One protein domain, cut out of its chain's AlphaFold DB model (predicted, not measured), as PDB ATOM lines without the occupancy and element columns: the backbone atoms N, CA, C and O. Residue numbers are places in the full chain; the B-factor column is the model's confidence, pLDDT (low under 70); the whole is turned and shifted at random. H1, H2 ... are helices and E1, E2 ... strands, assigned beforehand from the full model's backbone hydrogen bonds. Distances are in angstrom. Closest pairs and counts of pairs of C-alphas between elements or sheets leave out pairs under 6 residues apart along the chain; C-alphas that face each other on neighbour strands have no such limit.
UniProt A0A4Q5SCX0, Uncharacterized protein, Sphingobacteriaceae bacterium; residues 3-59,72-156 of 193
ATOM      1  N   GLU A   3      26.157  51.320   0.887       31.41
ATOM      2  CA  GLU A   3      27.376  50.914   0.167       31.41
ATOM      3  C   GLU A   3      27.138  50.503  -1.290       31.41
ATOM      4  O   GLU A   3      27.975  50.789  -2.151       31.41
ATOM      5  N   SER A   4      25.970  49.935  -1.622       33.22
ATOM      6  CA  SER A   4      25.669  49.577  -3.019       33.22
ATOM      7  C   SER A   4      25.533  50.815  -3.916       33.22
ATOM      8  O   SER A   4      25.908  50.779  -5.092       33.22
ATOM      9  N   MET A   5      25.075  51.946  -3.358       34.28
ATOM     10  CA  MET A   5      25.011  53.222  -4.075       34.28
ATOM     11  C   MET A   5      26.405  53.813  -4.312       34.28
ATOM     12  O   MET A   5      26.654  54.337  -5.399       34.28
ATOM     13  N   ASN A   6      27.330  53.674  -3.354       38.78
ATOM     14  CA  ASN A   6      28.713  54.137  -3.503       38.78
ATOM     15  C   ASN A   6      29.486  53.321  -4.550       38.78
ATOM     16  O   ASN A   6      30.120  53.908  -5.427       38.78
ATOM     17  N   SER A   7      29.364  51.990  -4.532       40.19
ATOM     18  CA  SER A   7      30.027  51.113  -5.512       40.19
ATOM     19  C   SER A   7      29.569  51.399  -6.953       40.19
ATOM     20  O   SER A   7      30.380  51.508  -7.873       40.19
ATOM     21  N   ARG A   8      28.265  51.639  -7.155       45.19
ATOM     22  CA  ARG A   8      27.695  51.943  -8.482       45.19
ATOM     23  C   ARG A   8      28.018  53.356  -8.977       45.19
ATOM     24  O   ARG A   8      28.203  53.549 -10.179       45.19
ATOM     25  N   ARG A   9      28.095  54.344  -8.079       49.50
ATOM     26  CA  ARG A   9      28.491  55.724  -8.417       49.50
ATOM     27  C   ARG A   9      29.964  55.799  -8.818       49.50
ATOM     28  O   ARG A   9      30.284  56.500  -9.776       49.50
ATOM     29  N   ASN A  10      30.820  55.031  -8.141       53.66
ATOM     30  CA  ASN A  10      32.230  54.896  -8.499       53.66
ATOM     31  C   ASN A  10      32.387  54.245  -9.879       53.66
ATOM     32  O   ASN A  10      33.020  54.852 -10.739       53.66
ATOM     33  N   PHE A  11      31.679  53.138 -10.152       58.66
ATOM     34  CA  PHE A  11      31.717  52.469 -11.460       58.66
ATOM     35  C   PHE A  11      31.380  53.387 -12.637       58.66
ATOM     36  O   PHE A  11      32.130  53.468 -13.609       58.66
ATOM     37  N   LEU A  12      30.269  54.120 -12.547       58.25
ATOM     38  CA  LEU A  12      29.853  55.024 -13.621       58.25
ATOM     39  C   LEU A  12      30.788  56.226 -13.765       58.25
ATOM     40  O   LEU A  12      31.019  56.680 -14.883       58.25
ATOM     41  N   SER A  13      31.348  56.726 -12.661       57.28
ATOM     42  CA  SER A  13      32.362  57.778 -12.709       57.28
ATOM     43  C   SER A  13      33.646  57.284 -13.369       57.28
ATOM     44  O   SER A  13      34.226  58.013 -14.166       57.28
ATOM     45  N   THR A  14      34.084  56.061 -13.080       60.50
ATOM     46  CA  THR A  14      35.258  55.451 -13.706       60.50
ATOM     47  C   THR A  14      35.036  55.181 -15.182       60.50
ATOM     48  O   THR A  14      35.901  55.521 -15.981       60.50
ATOM     49  N   LEU A  15      33.868  54.669 -15.574       63.44
ATOM     50  CA  LEU A  15      33.507  54.547 -16.984       63.44
ATOM     51  C   LEU A  15      33.505  55.903 -17.687       63.44
ATOM     52  O   LEU A  15      34.092  56.017 -18.755       63.44
ATOM     53  N   ALA A  16      32.895  56.930 -17.087       59.25
ATOM     54  CA  ALA A  16      32.894  58.275 -17.651       59.25
ATOM     55  C   ALA A  16      34.328  58.781 -17.861       59.25
ATOM     56  O   ALA A  16      34.657  59.142 -18.984       59.25
ATOM     57  N   ILE A  17      35.190  58.685 -16.839       58.62
ATOM     58  CA  ILE A  17      36.616  59.057 -16.898       58.62
ATOM     59  C   ILE A  17      37.343  58.307 -18.021       58.62
ATOM     60  O   ILE A  17      38.021  58.920 -18.846       58.62
ATOM     61  N   LEU A  18      37.176  56.985 -18.081       56.16
ATOM     62  CA  LEU A  18      37.821  56.155 -19.090       56.16
ATOM     63  C   LEU A  18      37.328  56.515 -20.495       56.16
ATOM     64  O   LEU A  18      38.143  56.682 -21.396       56.16
ATOM     65  N   THR A  19      36.020  56.690 -20.698       56.78
ATOM     66  CA  THR A  19      35.446  57.051 -22.008       56.78
ATOM     67  C   THR A  19      35.789  58.475 -22.446       56.78
ATOM     68  O   THR A  19      36.052  58.685 -23.629       56.78
ATOM     69  N   SER A  20      35.864  59.431 -21.513       51.31
ATOM     70  CA  SER A  20      36.216  60.821 -21.807       51.31
ATOM     71  C   SER A  20      37.698  60.991 -22.124       51.31
ATOM     72  O   SER A  20      38.041  61.736 -23.032       51.31
ATOM     73  N   GLY A  21      38.582  60.288 -21.409       41.72
ATOM     74  CA  GLY A  21      40.026  60.407 -21.628       41.72
ATOM     75  C   GLY A  21      40.525  59.674 -22.876       41.72
ATOM     76  O   GLY A  21      41.603  59.979 -23.371       41.72
ATOM     77  N   THR A  22      39.762  58.708 -23.400       47.03
ATOM     78  CA  THR A  22      40.208  57.852 -24.516       47.03
ATOM     79  C   THR A  22      39.627  58.212 -25.884       47.03
ATOM     80  O   THR A  22      39.953  57.523 -26.858       47.03
ATOM     81  N   LEU A  23      38.781  59.253 -25.982       46.62
ATOM     82  CA  LEU A  23      38.012  59.586 -27.193       46.62
ATOM     83  C   LEU A  23      37.412  58.319 -27.827       46.62
ATOM     84  O   LEU A  23      37.614  58.027 -29.010       46.62
ATOM     85  N   VAL A  24      36.746  57.481 -27.024       43.62
ATOM     86  CA  VAL A  24      36.083  56.287 -27.561       43.62
ATOM     87  C   VAL A  24      34.809  56.738 -28.266       43.62
ATOM     88  O   VAL A  24      33.743  56.879 -27.671       43.62
ATOM     89  N   ALA A  25      34.948  56.972 -29.570       37.09
ATOM     90  CA  ALA A  25      33.855  56.973 -30.524       37.09
ATOM     91  C   ALA A  25      33.168  55.597 -30.472       37.09
ATOM     92  O   ALA A  25      33.643  54.606 -31.026       37.09
ATOM     93  N   GLY A  26      32.080  55.520 -29.713       39.78
ATOM     94  CA  GLY A  26      31.276  54.316 -29.548       39.78
ATOM     95  C   GLY A  26      30.586  54.325 -28.196       39.78
ATOM     96  O   GLY A  26      31.245  54.302 -27.162       39.78
ATOM     97  N   SER A  27      29.252  54.367 -28.214       41.28
ATOM     98  CA  SER A  27      28.405  54.445 -27.022       41.28
ATOM     99  C   SER A  27      28.913  53.544 -25.879       41.28
ATOM    100  O   SER A  27      29.156  52.359 -26.122       41.28
ATOM    101  N   PRO A  28      28.996  54.028 -24.623       45.62
ATOM    102  CA  PRO A  28      29.295  53.188 -23.455       45.62
ATOM    103  C   PRO A  28      28.326  52.005 -23.291       45.62
ATOM    104  O   PRO A  28      28.635  51.039 -22.595       45.62
ATOM    105  N   ALA A  29      27.185  52.022 -23.991       43.00
ATOM    106  CA  ALA A  29      26.319  50.859 -24.153       43.00
ATOM    107  C   ALA A  29      27.036  49.645 -24.766       43.00
ATOM    108  O   ALA A  29      26.699  48.523 -24.413       43.00
ATOM    109  N   ASN A  30      28.019  49.840 -25.648       46.91
ATOM    110  CA  ASN A  30      28.744  48.751 -26.305       46.91
ATOM    111  C   ASN A  30      29.737  48.056 -25.360       46.91
ATOM    112  O   ASN A  30      29.917  46.846 -25.471       46.91
ATOM    113  N   LEU A  31      30.302  48.773 -24.379       49.62
ATOM    114  CA  LEU A  31      31.085  48.168 -23.289       49.62
ATOM    115  C   LEU A  31      30.206  47.294 -22.382       49.62
ATOM    116  O   LEU A  31      30.650  46.260 -21.901       49.62
ATOM    117  N   LEU A  32      28.937  47.678 -22.204       47.41
ATOM    118  CA  LEU A  32      27.954  46.932 -21.409       47.41
ATOM    119  C   LEU A  32      27.224  45.827 -22.194       47.41
ATOM    120  O   LEU A  32      26.549  45.008 -21.579       47.41
ATOM    121  N   LYS A  33      27.298  45.829 -23.531       44.56
ATOM    122  CA  LYS A  33      26.686  44.816 -24.413       44.56
ATOM    123  C   LYS A  33      27.668  43.717 -24.829       44.56
ATOM    124  O   LYS A  33      27.224  42.626 -25.150       44.56
ATOM    125  N   GLY A  34      28.972  44.008 -24.857       41.19
ATOM    126  CA  GLY A  34      29.998  43.090 -25.370       41.19
ATOM    127  C   GLY A  34      30.593  42.114 -24.352       41.19
ATOM    128  O   GLY A  34      31.304  41.197 -24.748       41.19
ATOM    129  N   ALA A  35      30.331  42.283 -23.056       44.50
ATOM    130  CA  ALA A  35      30.877  41.402 -22.033       44.50
ATOM    131  C   ALA A  35      29.883  40.280 -21.716       44.50
ATOM    132  O   ALA A  35      29.052  40.398 -20.819       44.50
ATOM    133  N   ASN A  36      30.002  39.161 -22.428       42.53
ATOM    134  CA  ASN A  36      29.643  37.884 -21.827       42.53
ATOM    135  C   ASN A  36      30.442  37.781 -20.514       42.53
ATOM    136  O   ASN A  36      31.673  37.729 -20.538       42.53
ATOM    137  N   HIS A  37      29.761  37.815 -19.366       51.03
ATOM    138  CA  HIS A  37      30.339  37.571 -18.037       51.03
ATOM    139  C   HIS A  37      30.725  36.085 -17.876       51.03
ATOM    140  O   HIS A  37      30.348  35.439 -16.907       51.03
ATOM    141  N   THR A  38      31.430  35.508 -18.850       56.56
ATOM    142  CA  THR A  38      31.833  34.096 -18.838       56.56
ATOM    143  C   THR A  38      33.079  33.849 -18.001       56.56
ATOM    144  O   THR A  38      33.264  32.735 -17.532       56.56
ATOM    145  N   LEU A  39      33.917  34.870 -17.793       62.62
ATOM    146  CA  LEU A  39      35.131  34.744 -16.989       62.62
ATOM    147  C   LEU A  39      34.845  34.971 -15.501       62.62
ATOM    148  O   LEU A  39      34.189  35.942 -15.104       62.62
ATOM    149  N   SER A  40      35.404  34.091 -14.677       82.56
ATOM    150  CA  SER A  40      35.499  34.235 -13.229       82.56
ATOM    151  C   SER A  40      36.321  35.471 -12.834       82.56
ATOM    152  O   SER A  40      37.100  36.028 -13.613       82.56
ATOM    153  N   VAL A  41      36.186  35.900 -11.574       84.44
ATOM    154  CA  VAL A  41      36.921  37.060 -11.034       84.44
ATOM    155  C   VAL A  41      38.437  36.867 -11.136       84.44
ATOM    156  O   VAL A  41      39.163  37.798 -11.488       84.44
ATOM    157  N   LYS A  42      38.920  35.646 -10.872       88.38
ATOM    158  CA  LYS A  42      40.343  35.298 -10.979       88.38
ATOM    159  C   LYS A  42      40.839  35.366 -12.422       88.38
ATOM    160  O   LYS A  42      41.906  35.921 -12.667       88.38
ATOM    161  N   GLU A  43      40.072  34.842 -13.375       89.19
ATOM    162  CA  GLU A  43      40.435  34.901 -14.796       89.19
ATOM    163  C   GLU A  43      40.502  36.342 -15.290       89.19
ATOM    164  O   GLU A  43      41.466  36.714 -15.961       89.19
ATOM    165  N   ARG A  44      39.543  37.186 -14.889       85.75
ATOM    166  CA  ARG A  44      39.588  38.604 -15.250       85.75
ATOM    167  C   ARG A  44      40.797  39.313 -14.650       85.75
ATOM    168  O   ARG A  44      41.441  40.108 -15.333       85.75
ATOM    169  N   TRP A  45      41.129  39.025 -13.395       92.94
ATOM    170  CA  TRP A  45      42.339  39.555 -12.772       92.94
ATOM    171  C   TRP A  45      43.609  39.118 -13.514       92.94
ATOM    172  O   TRP A  45      44.488  39.937 -13.765       92.94
ATOM    173  N   ASN A  46      43.697  37.855 -13.930       92.81
ATOM    174  CA  ASN A  46      44.830  37.364 -14.715       92.81
ATOM    175  C   ASN A  46      44.925  38.053 -16.082       92.81
ATOM    176  O   ASN A  46      46.020  38.393 -16.531       92.81
ATOM    177  N   GLU A  47      43.789  38.317 -16.725       91.69
ATOM    178  CA  GLU A  47      43.751  39.081 -17.967       91.69
ATOM    179  C   GLU A  47      44.239  40.519 -17.762       91.69
ATOM    180  O   GLU A  47      45.044  41.012 -18.553       91.69
ATOM    181  N   PHE A  48      43.818  41.171 -16.672       92.94
ATOM    182  CA  PHE A  48      44.352  42.471 -16.273       92.94
ATOM    183  C   PHE A  48      45.876  42.414 -16.113       92.94
ATOM    184  O   PHE A  48      46.581  43.192 -16.749       92.94
ATOM    185  N   ARG A  49      46.406  41.447 -15.355       94.00
ATOM    186  CA  ARG A  49      47.859  41.306 -15.165       94.00
ATOM    187  C   ARG A  49      48.608  41.204 -16.489       94.00
ATOM    188  O   ARG A  49      49.610  41.884 -16.676       94.00
ATOM    189  N   LYS A  50      48.098  40.388 -17.412       92.81
ATOM    190  CA  LYS A  50      48.707  40.189 -18.729       92.81
ATOM    191  C   LYS A  50      48.660  41.457 -19.582       92.81
ATOM    192  O   LYS A  50      49.672  41.836 -20.154       92.81
ATOM    193  N   ARG A  51      47.496  42.107 -19.681       90.19
ATOM    194  CA  ARG A  51      47.305  43.286 -20.545       90.19
ATOM    195  C   ARG A  51      48.031  44.527 -20.042       90.19
ATOM    196  O   ARG A  51      48.425  45.351 -20.853       90.19
ATOM    197  N   PHE A  52      48.169  44.669 -18.729       91.62
ATOM    198  CA  PHE A  52      48.804  45.827 -18.100       91.62
ATOM    199  C   PHE A  52      50.256  45.553 -17.678       91.62
ATOM    200  O   PHE A  52      50.812  46.328 -16.903       91.62
ATOM    201  N   GLU A  53      50.855  44.465 -18.186       91.38
ATOM    202  CA  GLU A  53      52.256  44.079 -17.946       91.38
ATOM    203  C   GLU A  53      52.614  44.063 -16.449       91.38
ATOM    204  O   GLU A  53      53.690  44.490 -16.036       91.38
ATOM    205  N   ALA A  54      51.677  43.597 -15.616       92.19
ATOM    206  CA  ALA A  54      51.805  43.655 -14.171       92.19
ATOM    207  C   ALA A  54      52.762  42.569 -13.660       92.19
ATOM    208  O   ALA A  54      52.487  41.370 -13.801       92.19
ATOM    209  N   SER A  55      53.849  42.976 -13.013       91.00
ATOM    210  CA  SER A  55      54.865  42.079 -12.456       91.00
ATOM    211  C   SER A  55      54.811  42.058 -10.926       91.00
ATOM    212  O   SER A  55      54.420  43.056 -10.325       91.00
ATOM    213  N   PRO A  56      55.157  40.942 -10.258       89.00
ATOM    214  CA  PRO A  56      55.230  40.908  -8.799       89.00
ATOM    215  C   PRO A  56      56.144  42.010  -8.253       89.00
ATOM    216  O   PRO A  56      57.262  42.192  -8.736       89.00
ATOM    217  N   TYR A  57      55.658  42.750  -7.260       84.19
ATOM    218  CA  TYR A  57      56.442  43.762  -6.566       84.19
ATOM    219  C   TYR A  57      57.071  43.155  -5.313       84.19
ATOM    220  O   TYR A  57      56.365  42.662  -4.434       84.19
ATOM    221  N   PHE A  58      58.397  43.223  -5.223       73.06
ATOM    222  CA  PHE A  58      59.157  42.774  -4.062       73.06
ATOM    223  C   PHE A  58      59.741  43.991  -3.340       73.06
ATOM    224  O   PHE A  58      60.615  44.668  -3.881       73.06
ATOM    225  N   SER A  59      59.282  44.267  -2.116       65.19
ATOM    226  CA  SER A  59      59.957  45.194  -1.201       65.19
ATOM    227  C   SER A  59      60.746  44.399  -0.163       65.19
ATOM    228  O   SER A  59      60.212  43.494   0.473       65.19
ATOM    229  N   ILE A  72      31.745  43.803   7.017       66.38
ATOM    230  CA  ILE A  72      30.299  43.614   6.932       66.38
ATOM    231  C   ILE A  72      30.052  42.153   7.286       66.38
ATOM    232  O   ILE A  72      30.763  41.245   6.848       66.38
ATOM    233  N   ASN A  73      29.038  41.933   8.113       66.75
ATOM    234  CA  ASN A  73      28.660  40.596   8.541       66.75
ATOM    235  C   ASN A  73      28.350  39.707   7.330       66.75
ATOM    236  O   ASN A  73      27.582  40.088   6.447       66.75
ATOM    237  N   GLY A  74      28.932  38.505   7.321       70.25
ATOM    238  CA  GLY A  74      28.728  37.515   6.264       70.25
ATOM    239  C   GLY A  74      29.746  37.566   5.121       70.25
ATOM    240  O   GLY A  74      29.662  36.735   4.216       70.25
ATOM    241  N   HIS A  75      30.730  38.470   5.162       75.88
ATOM    242  CA  HIS A  75      31.854  38.441   4.228       75.88
ATOM    243  C   HIS A  75      33.196  38.247   4.916       75.88
ATOM    244  O   HIS A  75      33.387  38.574   6.086       75.88
ATOM    245  N   ARG A  76      34.155  37.753   4.139       83.06
ATOM    246  CA  ARG A  76      35.579  37.758   4.470       83.06
ATOM    247  C   ARG A  76      36.347  38.365   3.304       83.06
ATOM    248  O   ARG A  76      35.962  38.202   2.145       83.06
ATOM    249  N   ASN A  77      37.438  39.053   3.604       85.62
ATOM    250  CA  ASN A  77      38.313  39.654   2.611       85.62
ATOM    251  C   ASN A  77      39.753  39.181   2.805       85.62
ATOM    252  O   ASN A  77      40.207  38.976   3.927       85.62
ATOM    253  N   LYS A  78      40.483  39.017   1.701       86.81
ATOM    254  CA  LYS A  78      41.905  38.666   1.715       86.81
ATOM    255  C   LYS A  78      42.659  39.562   0.743       86.81
ATOM    256  O   LYS A  78      42.335  39.588  -0.444       86.81
ATOM    257  N   ALA A  79      43.662  40.281   1.231       87.50
ATOM    258  CA  ALA A  79      44.568  41.022   0.366       87.50
ATOM    259  C   ALA A  79      45.428  40.049  -0.461       87.50
ATOM    260  O   ALA A  79      45.854  39.003   0.031       87.50
ATOM    261  N   GLY A  80      45.631  40.369  -1.735       88.38
ATOM    262  CA  GLY A  80      46.586  39.687  -2.597       88.38
ATOM    263  C   GLY A  80      47.944  40.384  -2.619       88.38
ATOM    264  O   GLY A  80      48.190  41.355  -1.902       88.38
ATOM    265  N   GLU A  81      48.815  39.869  -3.479       87.75
ATOM    266  CA  GLU A  81      50.166  40.387  -3.688       87.75
ATOM    267  C   GLU A  81      50.152  41.761  -4.367       87.75
ATOM    268  O   GLU A  81      49.274  42.061  -5.187       87.75
ATOM    269  N   PHE A  82      51.156  42.581  -4.050       88.38
ATOM    270  CA  PHE A  82      51.424  43.805  -4.794       88.38
ATOM    271  C   PHE A  82      52.012  43.474  -6.153       88.38
ATOM    272  O   PHE A  82      52.926  42.659  -6.273       88.38
ATOM    273  N   LEU A  83      51.522  44.174  -7.169       91.12
ATOM    274  CA  LEU A  83      52.085  44.140  -8.503       91.12
ATOM    275  C   LEU A  83      52.543  45.539  -8.907       91.12
ATOM    276  O   LEU A  83      51.872  46.531  -8.618       91.12
ATOM    277  N   SER A  84      53.670  45.599  -9.602       90.75
ATOM    278  CA  SER A  84      54.161  46.784 -10.283       90.75
ATOM    279  C   SER A  84      53.580  46.861 -11.686       90.75
ATOM    280  O   SER A  84      53.528  45.861 -12.401       90.75
ATOM    281  N   LEU A  85      53.127  48.051 -12.068       90.62
ATOM    282  CA  LEU A  85      52.629  48.362 -13.401       90.62
ATOM    283  C   LEU A  85      53.679  49.151 -14.184       90.62
ATOM    284  O   LEU A  85      54.472  49.906 -13.619       90.62
ATOM    285  N   SER A  86      53.637  49.047 -15.512       80.38
ATOM    286  CA  SER A  86      54.621  49.672 -16.407       80.38
ATOM    287  C   SER A  86      54.695  51.204 -16.313       80.38
ATOM    288  O   SER A  86      55.634  51.809 -16.820       80.38
ATOM    289  N   ASN A  87      53.690  51.855 -15.720       77.94
ATOM    290  CA  ASN A  87      53.648  53.304 -15.516       77.94
ATOM    291  C   ASN A  87      54.147  53.743 -14.124       77.94
ATOM    292  O   ASN A  87      53.907  54.879 -13.721       77.94
ATOM    293  N   GLY A  88      54.811  52.852 -13.382       81.44
ATOM    294  CA  GLY A  88      55.369  53.149 -12.061       81.44
ATOM    295  C   GLY A  88      54.337  53.169 -10.930       81.44
ATOM    296  O   GLY A  88      54.669  53.566  -9.812       81.44
ATOM    297  N   LEU A  89      53.098  52.747 -11.200       88.38
ATOM    298  CA  LEU A  89      52.076  52.529 -10.180       88.38
ATOM    299  C   LEU A  89      52.212  51.140  -9.563       88.38
ATOM    300  O   LEU A  89      52.633  50.190 -10.221       88.38
ATOM    301  N   LEU A  90      51.761  51.017  -8.319       90.38
ATOM    302  CA  LEU A  90      51.527  49.719  -7.696       90.38
ATOM    303  C   LEU A  90      50.038  49.427  -7.663       90.38
ATOM    304  O   LEU A  90      49.207  50.331  -7.558       90.38
ATOM    305  N   VAL A  91      49.700  48.151  -7.723       91.56
ATOM    306  CA  VAL A  91      48.323  47.685  -7.658       91.56
ATOM    307  C   VAL A  91      48.220  46.471  -6.748       91.56
ATOM    308  O   VAL A  91      49.105  45.621  -6.731       91.56
ATOM    309  N   GLN A  92      47.131  46.389  -5.990       91.75
ATOM    310  CA  GLN A  92      46.852  45.265  -5.104       91.75
ATOM    311  C   GLN A  92      45.376  44.867  -5.201       91.75
ATOM    312  O   GLN A  92      44.505  45.732  -5.043       91.75
ATOM    313  N   PRO A  93      45.062  43.584  -5.441       92.38
ATOM    314  CA  PRO A  93      43.701  43.090  -5.349       92.38
ATOM    315  C   PRO A  93      43.342  42.792  -3.885       92.38
ATOM    316  O   PRO A  93      44.152  42.299  -3.102       92.38
ATOM    317  N   THR A  94      42.091  43.024  -3.526       90.38
ATOM    318  CA  THR A  94      41.454  42.555  -2.300       90.38
ATOM    319  C   THR A  94      40.318  41.633  -2.709       90.38
ATOM    320  O   THR A  94      39.325  42.071  -3.292       90.38
ATOM    321  N   TRP A  95      40.486  40.349  -2.428       89.88
ATOM    322  CA  TRP A  95      39.538  39.290  -2.745       89.88
ATOM    323  C   TRP A  95      38.404  39.278  -1.729       89.88
ATOM    324  O   TRP A  95      38.680  39.244  -0.532       89.88
ATOM    325  N   ILE A  96      37.157  39.281  -2.194       85.81
ATOM    326  CA  ILE A  96      35.960  39.258  -1.349       85.81
ATOM    327  C   ILE A  96      35.262  37.908  -1.512       85.81
ATOM    328  O   ILE A  96      35.028  37.457  -2.634       85.81
ATOM    329  N   TYR A  97      34.914  37.283  -0.393       86.38
ATOM    330  CA  TYR A  97      34.195  36.014  -0.347       86.38
ATOM    331  C   TYR A  97      32.903  36.219   0.454       86.38
ATOM    332  O   TYR A  97      32.950  36.678   1.599       86.38
ATOM    333  N   TRP A  98      31.759  35.883  -0.143       81.75
ATOM    334  CA  TRP A  98      30.446  35.943   0.499       81.75
ATOM    335  C   TRP A  98      30.121  34.580   1.114       81.75
ATOM    336  O   TRP A  98      29.734  33.649   0.406       81.75
ATOM    337  N   GLY A  99      30.287  34.467   2.431       74.38
ATOM    338  CA  GLY A  99      30.179  33.217   3.186       74.38
ATOM    339  C   GLY A  99      31.505  32.799   3.830       74.38
ATOM    340  O   GLY A  99      32.578  32.976   3.250       74.38
ATOM    341  N   ALA A 100      31.421  32.241   5.040       69.75
ATOM    342  CA  ALA A 100      32.586  31.876   5.850       69.75
ATOM    343  C   ALA A 100      33.451  30.781   5.193       69.75
ATOM    344  O   ALA A 100      34.679  30.889   5.192       69.75
ATOM    345  N   ASP A 101      32.814  29.798   4.552       78.25
ATOM    346  CA  ASP A 101      33.478  28.577   4.069       78.25
ATOM    347  C   ASP A 101      33.823  28.595   2.572       78.25
ATOM    348  O   ASP A 101      34.372  27.635   2.028       78.25
ATOM    349  N   LYS A 102      33.516  29.688   1.862       78.81
ATOM    350  CA  LYS A 102      33.761  29.764   0.416       78.81
ATOM    351  C   LYS A 102      35.241  29.809   0.097       78.81
ATOM    352  O   LYS A 102      35.904  30.774   0.454       78.81
ATOM    353  N   GLN A 103      35.746  28.854  -0.676       82.56
ATOM    354  CA  GLN A 103      37.152  28.846  -1.094       82.56
ATOM    355  C   GLN A 103      37.460  29.760  -2.288       82.56
ATOM    356  O   GLN A 103      38.616  30.136  -2.495       82.56
ATOM    357  N   GLU A 104      36.443  30.164  -3.048       84.81
ATOM    358  CA  GLU A 104      36.606  31.017  -4.223       84.81
ATOM    359  C   GLU A 104      36.087  32.437  -3.984       84.81
ATOM    360  O   GLU A 104      35.051  32.604  -3.336       84.81
ATOM    361  N   PRO A 105      36.799  33.467  -4.481       86.62
ATOM    362  CA  PRO A 105      36.356  34.840  -4.352       86.62
ATOM    363  C   PRO A 105      35.208  35.123  -5.320       86.62
ATOM    364  O   PRO A 105      35.283  34.833  -6.513       86.62
ATOM    365  N   ASP A 106      34.172  35.757  -4.797       81.19
ATOM    366  CA  ASP A 106      32.996  36.171  -5.554       81.19
ATOM    367  C   ASP A 106      33.166  37.561  -6.188       81.19
ATOM    368  O   ASP A 106      32.525  37.891  -7.194       81.19
ATOM    369  N   ASP A 107      34.017  38.392  -5.580       82.19
ATOM    370  CA  ASP A 107      34.257  39.772  -5.990       82.19
ATOM    371  C   ASP A 107      35.708  40.199  -5.704       82.19
ATOM    372  O   ASP A 107      36.465  39.525  -4.997       82.19
ATOM    373  N   VAL A 108      36.114  41.325  -6.289       85.81
ATOM    374  CA  VAL A 108      37.441  41.910  -6.115       85.81
ATOM    375  C   VAL A 108      37.368  43.431  -6.072       85.81
ATOM    376  O   VAL A 108      36.682  44.077  -6.867       85.81
ATOM    377  N   LEU A 109      38.136  44.008  -5.156       86.81
ATOM    378  CA  LEU A 109      38.486  45.421  -5.164       86.81
ATOM    379  C   LEU A 109      39.950  45.549  -5.567       86.81
ATOM    380  O   LEU A 109      40.805  44.890  -4.997       86.81
ATOM    381  N   VAL A 110      40.261  46.393  -6.537       90.44
ATOM    382  CA  VAL A 110      41.624  46.610  -7.022       90.44
ATOM    383  C   VAL A 110      42.049  48.013  -6.630       90.44
ATOM    384  O   VAL A 110      41.442  48.992  -7.061       90.44
ATOM    385  N   THR A 111      43.075  48.122  -5.790       90.44
ATOM    386  CA  THR A 111      43.564  49.408  -5.285       90.44
ATOM    387  C   THR A 111      44.887  49.773  -5.940       90.44
ATOM    388  O   THR A 111      45.810  48.967  -5.955       90.44
ATOM    389  N   PHE A 112      44.963  50.993  -6.467       90.50
ATOM    390  CA  PHE A 112      46.143  51.587  -7.087       90.50
ATOM    391  C   PHE A 112      46.844  52.526  -6.109       90.50
ATOM    392  O   PHE A 112      46.187  53.317  -5.418       90.50
ATOM    393  N   TYR A 113      48.170  52.477  -6.103       87.50
ATOM    394  CA  TYR A 113      49.036  53.229  -5.209       87.50
ATOM    395  C   TYR A 113      50.163  53.916  -5.971       87.50
ATOM    396  O   TYR A 113      50.614  53.463  -7.024       87.50
ATOM    397  N   GLU A 114      50.632  55.010  -5.390       85.00
ATOM    398  CA  GLU A 114      51.737  55.810  -5.892       85.00
ATOM    399  C   GLU A 114      53.044  55.428  -5.195       85.00
ATOM    400  O   GLU A 114      53.161  55.576  -3.981       85.00
ATOM    401  N   THR A 115      54.042  54.971  -5.949       75.31
ATOM    402  CA  THR A 115      55.346  54.521  -5.423       75.31
ATOM    403  C   THR A 115      56.130  55.632  -4.728       75.31
ATOM    404  O   THR A 115      56.675  55.424  -3.647       75.31
ATOM    405  N   ASN A 116      56.130  56.835  -5.305       66.94
ATOM    406  CA  ASN A 116      57.036  57.925  -4.924       66.94
ATOM    407  C   ASN A 116      56.751  58.578  -3.557       66.94
ATOM    408  O   ASN A 116      57.514  59.440  -3.139       66.94
ATOM    409  N   ASN A 117      55.657  58.228  -2.869       59.69
ATOM    410  CA  ASN A 117      55.218  58.938  -1.662       59.69
ATOM    411  C   ASN A 117      54.656  57.984  -0.592       59.69
ATOM    412  O   ASN A 117      53.517  58.124  -0.146       59.69
ATOM    413  N   GLY A 118      55.433  56.959  -0.231       62.81
ATOM    414  CA  GLY A 118      55.046  55.999   0.812       62.81
ATOM    415  C   GLY A 118      53.839  55.137   0.437       62.81
ATOM    416  O   GLY A 118      53.014  54.838   1.294       62.81
ATOM    417  N   MET A 119      53.707  54.774  -0.848       75.88
ATOM    418  CA  MET A 119      52.577  53.992  -1.369       75.88
ATOM    419  C   MET A 119      51.212  54.587  -1.022       75.88
ATOM    420  O   MET A 119      50.306  53.941  -0.493       75.88
ATOM    421  N   ARG A 120      51.047  55.863  -1.360       81.19
ATOM    422  CA  ARG A 120      49.786  56.567  -1.156       81.19
ATOM    423  C   ARG A 120      48.699  55.991  -2.056       81.19
ATOM    424  O   ARG A 120      48.860  55.946  -3.275       81.19
ATOM    425  N   LYS A 121      47.561  55.614  -1.468       85.25
ATOM    426  CA  LYS A 121      46.373  55.182  -2.215       85.25
ATOM    427  C   LYS A 121      45.907  56.285  -3.169       85.25
ATOM    428  O   LYS A 121      45.651  57.411  -2.747       85.25
ATOM    429  N   ILE A 122      45.748  55.931  -4.440       84.75
ATOM    430  CA  ILE A 122      45.227  56.811  -5.491       84.75
ATOM    431  C   ILE A 122      43.735  56.548  -5.677       84.75
ATOM    432  O   ILE A 122      42.911  57.455  -5.558       84.75
ATOM    433  N   LYS A 123      43.378  55.293  -5.965       85.12
ATOM    434  CA  LYS A 123      42.014  54.898  -6.320       85.12
ATOM    435  C   LYS A 123      41.786  53.420  -6.037       85.12
ATOM    436  O   LYS A 123      42.707  52.623  -6.156       85.12
ATOM    437  N   THR A 124      40.554  53.058  -5.694       83.94
ATOM    438  CA  THR A 124      40.097  51.664  -5.696       83.94
ATOM    439  C   THR A 124      39.015  51.525  -6.750       83.94
ATOM    440  O   THR A 124      38.145  52.393  -6.839       83.94
ATOM    441  N   ILE A 125      39.081  50.449  -7.524       82.25
ATOM    442  CA  ILE A 125      38.058  50.060  -8.486       82.25
ATOM    443  C   ILE A 125      37.450  48.709  -8.087       82.25
ATOM    444  O   ILE A 125      38.123  47.889  -7.472       82.25
ATOM    445  N   ASN A 126      36.186  48.472  -8.408       81.06
ATOM    446  CA  ASN A 126      35.503  47.194  -8.202       81.06
ATOM    447  C   ASN A 126      35.629  46.270  -9.428       81.06
ATOM    448  O   ASN A 126      36.191  46.647 -10.460       81.06
ATOM    449  N   ARG A 127      35.068  45.059  -9.341       76.50
ATOM    450  CA  ARG A 127      35.055  44.077 -10.436       76.50
ATOM    451  C   ARG A 127      34.495  44.608 -11.754       76.50
ATOM    452  O   ARG A 127      35.053  44.310 -12.802       76.50
ATOM    453  N   PHE A 128      33.420  45.393 -11.732       75.00
ATOM    454  CA  PHE A 128      32.824  45.909 -12.968       75.00
ATOM    455  C   PHE A 128      33.732  46.945 -13.639       75.00
ATOM    456  O   PHE A 128      33.868  46.974 -14.861       75.00
ATOM    457  N   GLU A 129      34.377  47.796 -12.843       77.44
ATOM    458  CA  GLU A 129      35.373  48.754 -13.327       77.44
ATOM    459  C   GLU A 129      36.609  48.039 -13.884       77.44
ATOM    460  O   GLU A 129      37.135  48.453 -14.915       77.44
ATOM    461  N   LEU A 130      37.034  46.944 -13.242       82.62
ATOM    462  CA  LEU A 130      38.097  46.069 -13.734       82.62
ATOM    463  C   LEU A 130      37.719  45.433 -15.079       82.62
ATOM    464  O   LEU A 130      38.502  45.504 -16.023       82.62
ATOM    465  N   ASP A 131      36.512  44.867 -15.194       76.12
ATOM    466  CA  ASP A 131      35.981  44.304 -16.442       76.12
ATOM    467  C   ASP A 131      36.008  45.347 -17.571       76.12
ATOM    468  O   ASP A 131      36.475  45.073 -18.681       76.12
ATOM    469  N   ALA A 132      35.544  46.567 -17.284       74.31
ATOM    470  CA  ALA A 132      35.546  47.664 -18.243       74.31
ATOM    471  C   ALA A 132      36.969  48.046 -18.668       74.31
ATOM    472  O   ALA A 132      37.242  48.168 -19.862       74.31
ATOM    473  N   LEU A 133      37.882  48.189 -17.707       81.44
ATOM    474  CA  LEU A 133      39.274  48.550 -17.951       81.44
ATOM    475  C   LEU A 133      39.980  47.514 -18.841       81.44
ATOM    476  O   LEU A 133      40.614  47.877 -19.832       81.44
ATOM    477  N   VAL A 134      39.811  46.225 -18.536       84.62
ATOM    478  CA  VAL A 134      40.352  45.105 -19.323       84.62
ATOM    479  C   VAL A 134      39.764  45.078 -20.734       84.62
ATOM    480  O   VAL A 134      40.498  44.927 -21.711       84.62
ATOM    481  N   THR A 135      38.453  45.291 -20.862       78.88
ATOM    482  CA  THR A 135      37.772  45.332 -22.166       78.88
ATOM    483  C   THR A 135      38.265  46.501 -23.020       78.88
ATOM    484  O   THR A 135      38.484  46.355 -24.222       78.88
ATOM    485  N   MET A 136      38.477  47.671 -22.417       75.19
ATOM    486  CA  MET A 136      38.990  48.848 -23.122       75.19
ATOM    487  C   MET A 136      40.442  48.669 -23.570       75.19
ATOM    488  O   MET A 136      40.793  49.131 -24.656       75.19
ATOM    489  N   ALA A 137      41.252  47.931 -22.806       81.62
ATOM    490  CA  ALA A 137      42.627  47.588 -23.167       81.62
ATOM    491  C   ALA A 137      42.738  46.663 -24.398       81.62
ATOM    492  O   ALA A 137      43.831  46.451 -24.909       81.62
ATOM    493  N   VAL A 138      41.628  46.121 -24.920       77.31
ATOM    494  CA  VAL A 138      41.601  45.469 -26.247       77.31
ATOM    495  C   VAL A 138      41.776  46.491 -27.371       77.31
ATOM    496  O   VAL A 138      42.340  46.178 -28.414       77.31
ATOM    497  N   LYS A 139      41.251  47.706 -27.183       72.06
ATOM    498  CA  LYS A 139      41.122  48.722 -28.241       72.06
ATOM    499  C   LYS A 139      42.057  49.916 -28.060       72.06
ATOM    500  O   LYS A 139      42.142  50.751 -28.958       72.06
ATOM    501  N   LYS A 140      42.678  50.060 -26.890       73.50
ATOM    502  CA  LYS A 140      43.477  51.226 -26.500       73.50
ATOM    503  C   LYS A 140      44.729  50.793 -25.754       73.50
ATOM    504  O   LYS A 140      44.773  49.718 -25.164       73.50
ATOM    505  N   GLU A 141      45.720  51.675 -25.777       81.44
ATOM    506  CA  GLU A 141      47.014  51.460 -25.145       81.44
ATOM    507  C   GLU A 141      46.860  51.429 -23.603       81.44
ATOM    508  O   GLU A 141      46.275  52.351 -23.021       81.44
ATOM    509  N   PRO A 142      47.319  50.360 -22.921       83.50
ATOM    510  CA  PRO A 142      47.120  50.178 -21.481       83.50
ATOM    511  C   PRO A 142      47.680  51.307 -20.605       83.50
ATOM    512  O   PRO A 142      47.046  51.670 -19.611       83.50
ATOM    513  N   ARG A 143      48.826  51.910 -20.962       82.00
ATOM    514  CA  ARG A 143      49.422  52.991 -20.155       82.00
ATOM    515  C   ARG A 143      48.571  54.252 -20.201       82.00
ATOM    516  O   ARG A 143      48.319  54.840 -19.152       82.00
ATOM    517  N   GLN A 144      48.053  54.629 -21.371       77.50
ATOM    518  CA  GLN A 144      47.077  55.716 -21.500       77.50
ATOM    519  C   GLN A 144      45.847  55.493 -20.611       77.50
ATOM    520  O   GLN A 144      45.441  56.409 -19.899       77.50
ATOM    521  N   LEU A 145      45.284  54.279 -20.593       80.88
ATOM    522  CA  LEU A 145      44.130  53.949 -19.746       80.88
ATOM    523  C   LEU A 145      44.433  54.123 -18.253       80.88
ATOM    524  O   LEU A 145      43.625  54.708 -17.530       80.88
ATOM    525  N   LEU A 146      45.595  53.648 -17.792       83.19
ATOM    526  CA  LEU A 146      46.017  53.810 -16.399       83.19
ATOM    527  C   LEU A 146      46.260  55.275 -16.043       83.19
ATOM    528  O   LEU A 146      45.840  55.713 -14.972       83.19
ATOM    529  N   ASN A 147      46.887  56.034 -16.943       79.19
ATOM    530  CA  ASN A 147      47.122  57.459 -16.752       79.19
ATOM    531  C   ASN A 147      45.796  58.207 -16.618       79.19
ATOM    532  O   ASN A 147      45.641  58.981 -15.686       79.19
ATOM    533  N   ILE A 148      44.810  57.923 -17.472       75.19
ATOM    534  CA  ILE A 148      43.466  58.516 -17.390       75.19
ATOM    535  C   ILE A 148      42.760  58.121 -16.086       75.19
ATOM    536  O   ILE A 148      42.159  58.964 -15.423       75.19
ATOM    537  N   LEU A 149      42.831  56.844 -15.702       78.94
ATOM    538  CA  LEU A 149      42.156  56.323 -14.514       78.94
ATOM    539  C   LEU A 149      42.723  56.892 -13.206       78.94
ATOM    540  O   LEU A 149      41.961  57.115 -12.259       78.94
ATOM    541  N   CYS A 150      44.044  57.068 -13.157       79.38
ATOM    542  CA  CYS A 150      44.801  57.399 -11.951       79.38
ATOM    543  C   CYS A 150      45.296  58.852 -11.915       79.38
ATOM    544  O   CYS A 150      45.981  59.222 -10.961       79.38
ATOM    545  N   ASN A 151      44.958  59.685 -12.908       71.94
ATOM    546  CA  ASN A 151      45.345  61.092 -12.891       71.94
ATOM    547  C   ASN A 151      44.710  61.817 -11.692       71.94
ATOM    548  O   ASN A 151      43.499  61.737 -11.464       71.94
ATOM    549  N   LYS A 152      45.537  62.534 -10.921       56.72
ATOM    550  CA  LYS A 152      45.087  63.380  -9.800       56.72
ATOM    551  C   LYS A 152      44.482  64.679 -10.266       56.72
ATOM    552  O   LYS A 152      43.597  65.209  -9.586       56.72
ATOM    553  N   ASP A 153      44.962  65.177 -11.400       50.56
ATOM    554  CA  ASP A 153      44.280  66.242 -12.086       50.56
ATOM    555  C   ASP A 153      42.974  65.622 -12.523       50.56
ATOM    556  O   ASP A 153      42.901  64.852 -13.481       50.56
ATOM    557  N   LYS A 154      41.928  65.933 -11.755       48.50
ATOM    558  CA  LYS A 154      40.563  65.894 -12.233       48.50
ATOM    559  C   LYS A 154      40.578  66.787 -13.463       48.50
ATOM    560  O   LYS A 154      40.223  67.963 -13.377       48.50
ATOM    561  N   GLN A 155      40.986  66.246 -14.612       42.44
ATOM    562  CA  GLN A 155      40.476  66.710 -15.871       42.44
ATOM    563  C   GLN A 155      38.983  66.658 -15.623       42.44
ATOM    564  O   GLN A 155      38.384  65.590 -15.480       42.44
ATOM    565  N   LYS A 156      38.406  67.841 -15.396       43.50
ATOM    566  CA  LYS A 156      36.989  68.049 -15.576       43.50
ATOM    567  C   LYS A 156      36.814  67.586 -17.007       43.50
ATOM    568  O   LYS A 156      37.139  68.340 -17.918       43.50
TER     569      LYS A 156
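Overview. This is residues 3 to 59 and 72 to 156 of the 193 residues of an uncharacterized protein of Sphingobacteriaceae bacterium (UniProt A0A4Q5SCX0). A strongly twisted, curled sheet of four strands, E1 to E4, forms a wall, with H3 and H5 over its strand E3, H4 next to H3 on the same face, and H1 grazing it at E4. H4 lies between H1 and H3, H5 crosses E3, and the short H2 lies far out, away from the sheet. The printed part has 142 residues, with five named helices and four named strands in the order H1 H2 H3 E1 E2 E3 E4 H4 H5, a mixed class. The sheet order is E1 E2 E3 E4, all antiparallel. The whole is compact, with a radius of gyration of the C-alphas of 15.1 A and spans of 45 by 38 by 27 A.

Along the chain. H1, residues 3 to 21, begins with C-alpha 3 at (27.376, 50.914, 0.167) and is 26.9 A long. H2 is residues 28 to 33, and H3, residues 41 to 51, is 15.4 A long. The strands are E1, residues 75 to 79; E2, residues 89 to 98, 29.3 A long, with C-alpha 89 at (52.076, 52.529, -10.180); E3, residues 107 to 114, 23.7 A; and E4, residues 120 to 126, 18.5 A. H4, residues 127 to 136, is 14.1 A long. H5, residues 142 to 150, is 12.2 A long and ends with C-alpha 150 at (44.801, 57.399, -11.951).

Arrangement. The sheet is a meander, each strand the antiparallel neighbour of the one before, and its successive strands form hairpins. N 78 and O 95 of E1 and E2 are 2.9 A apart, N 94 and O 109 of E2 and E3 2.7 A, and N 110 and O 125 of E3 and E4 2.8 A, within hydrogen-bond range. H3 and H4 are on the same face of the sheet. H3 lies over E3 at a height over the sheet of 10.0 A and runs along the strands, at 17 degrees to E3 on the local plane. H4, the hub, touches H3 at a shallow tilt of 34 degrees, only just short of steep, the same way; the closest C-alphas, of Phe 48 and Val 134, are 5.7 A apart. H4 also touches residues 11 to 18 of H1 at a shallow tilt of 13 degrees, the same way, closest at the C-alphas of Phe 11 and Glu 129, 5.5 A. H1 only grazes the sheet, with residues 7 to 14. H2 and H4 only just touch, with 3 pairs of C-alphas within 8 A, the closest being Leu 31 and Ala 132 at 6.8 A. H5 lies over E3 at a height over the sheet of 9.8 A and runs across the strands, at 81 degrees to E3 on the local plane. In H1, H2, H3, H4 and H5 every O i to N i+4 pair is within hydrogen-bond range.

Size, cuts and confidence. The C-alphas farthest apart, of Ala 25 and Asp 101, are 44.8 A apart. Residues 60 to 71 are not printed, and C-alphas 59 and 72 are 30.8 A apart across the cut. Of the links that are printed whole, none is long. The mean pLDDT of the printed part is 72.4, and 49 residues are under 70, among them residues 3 to 39 and 152 to 156.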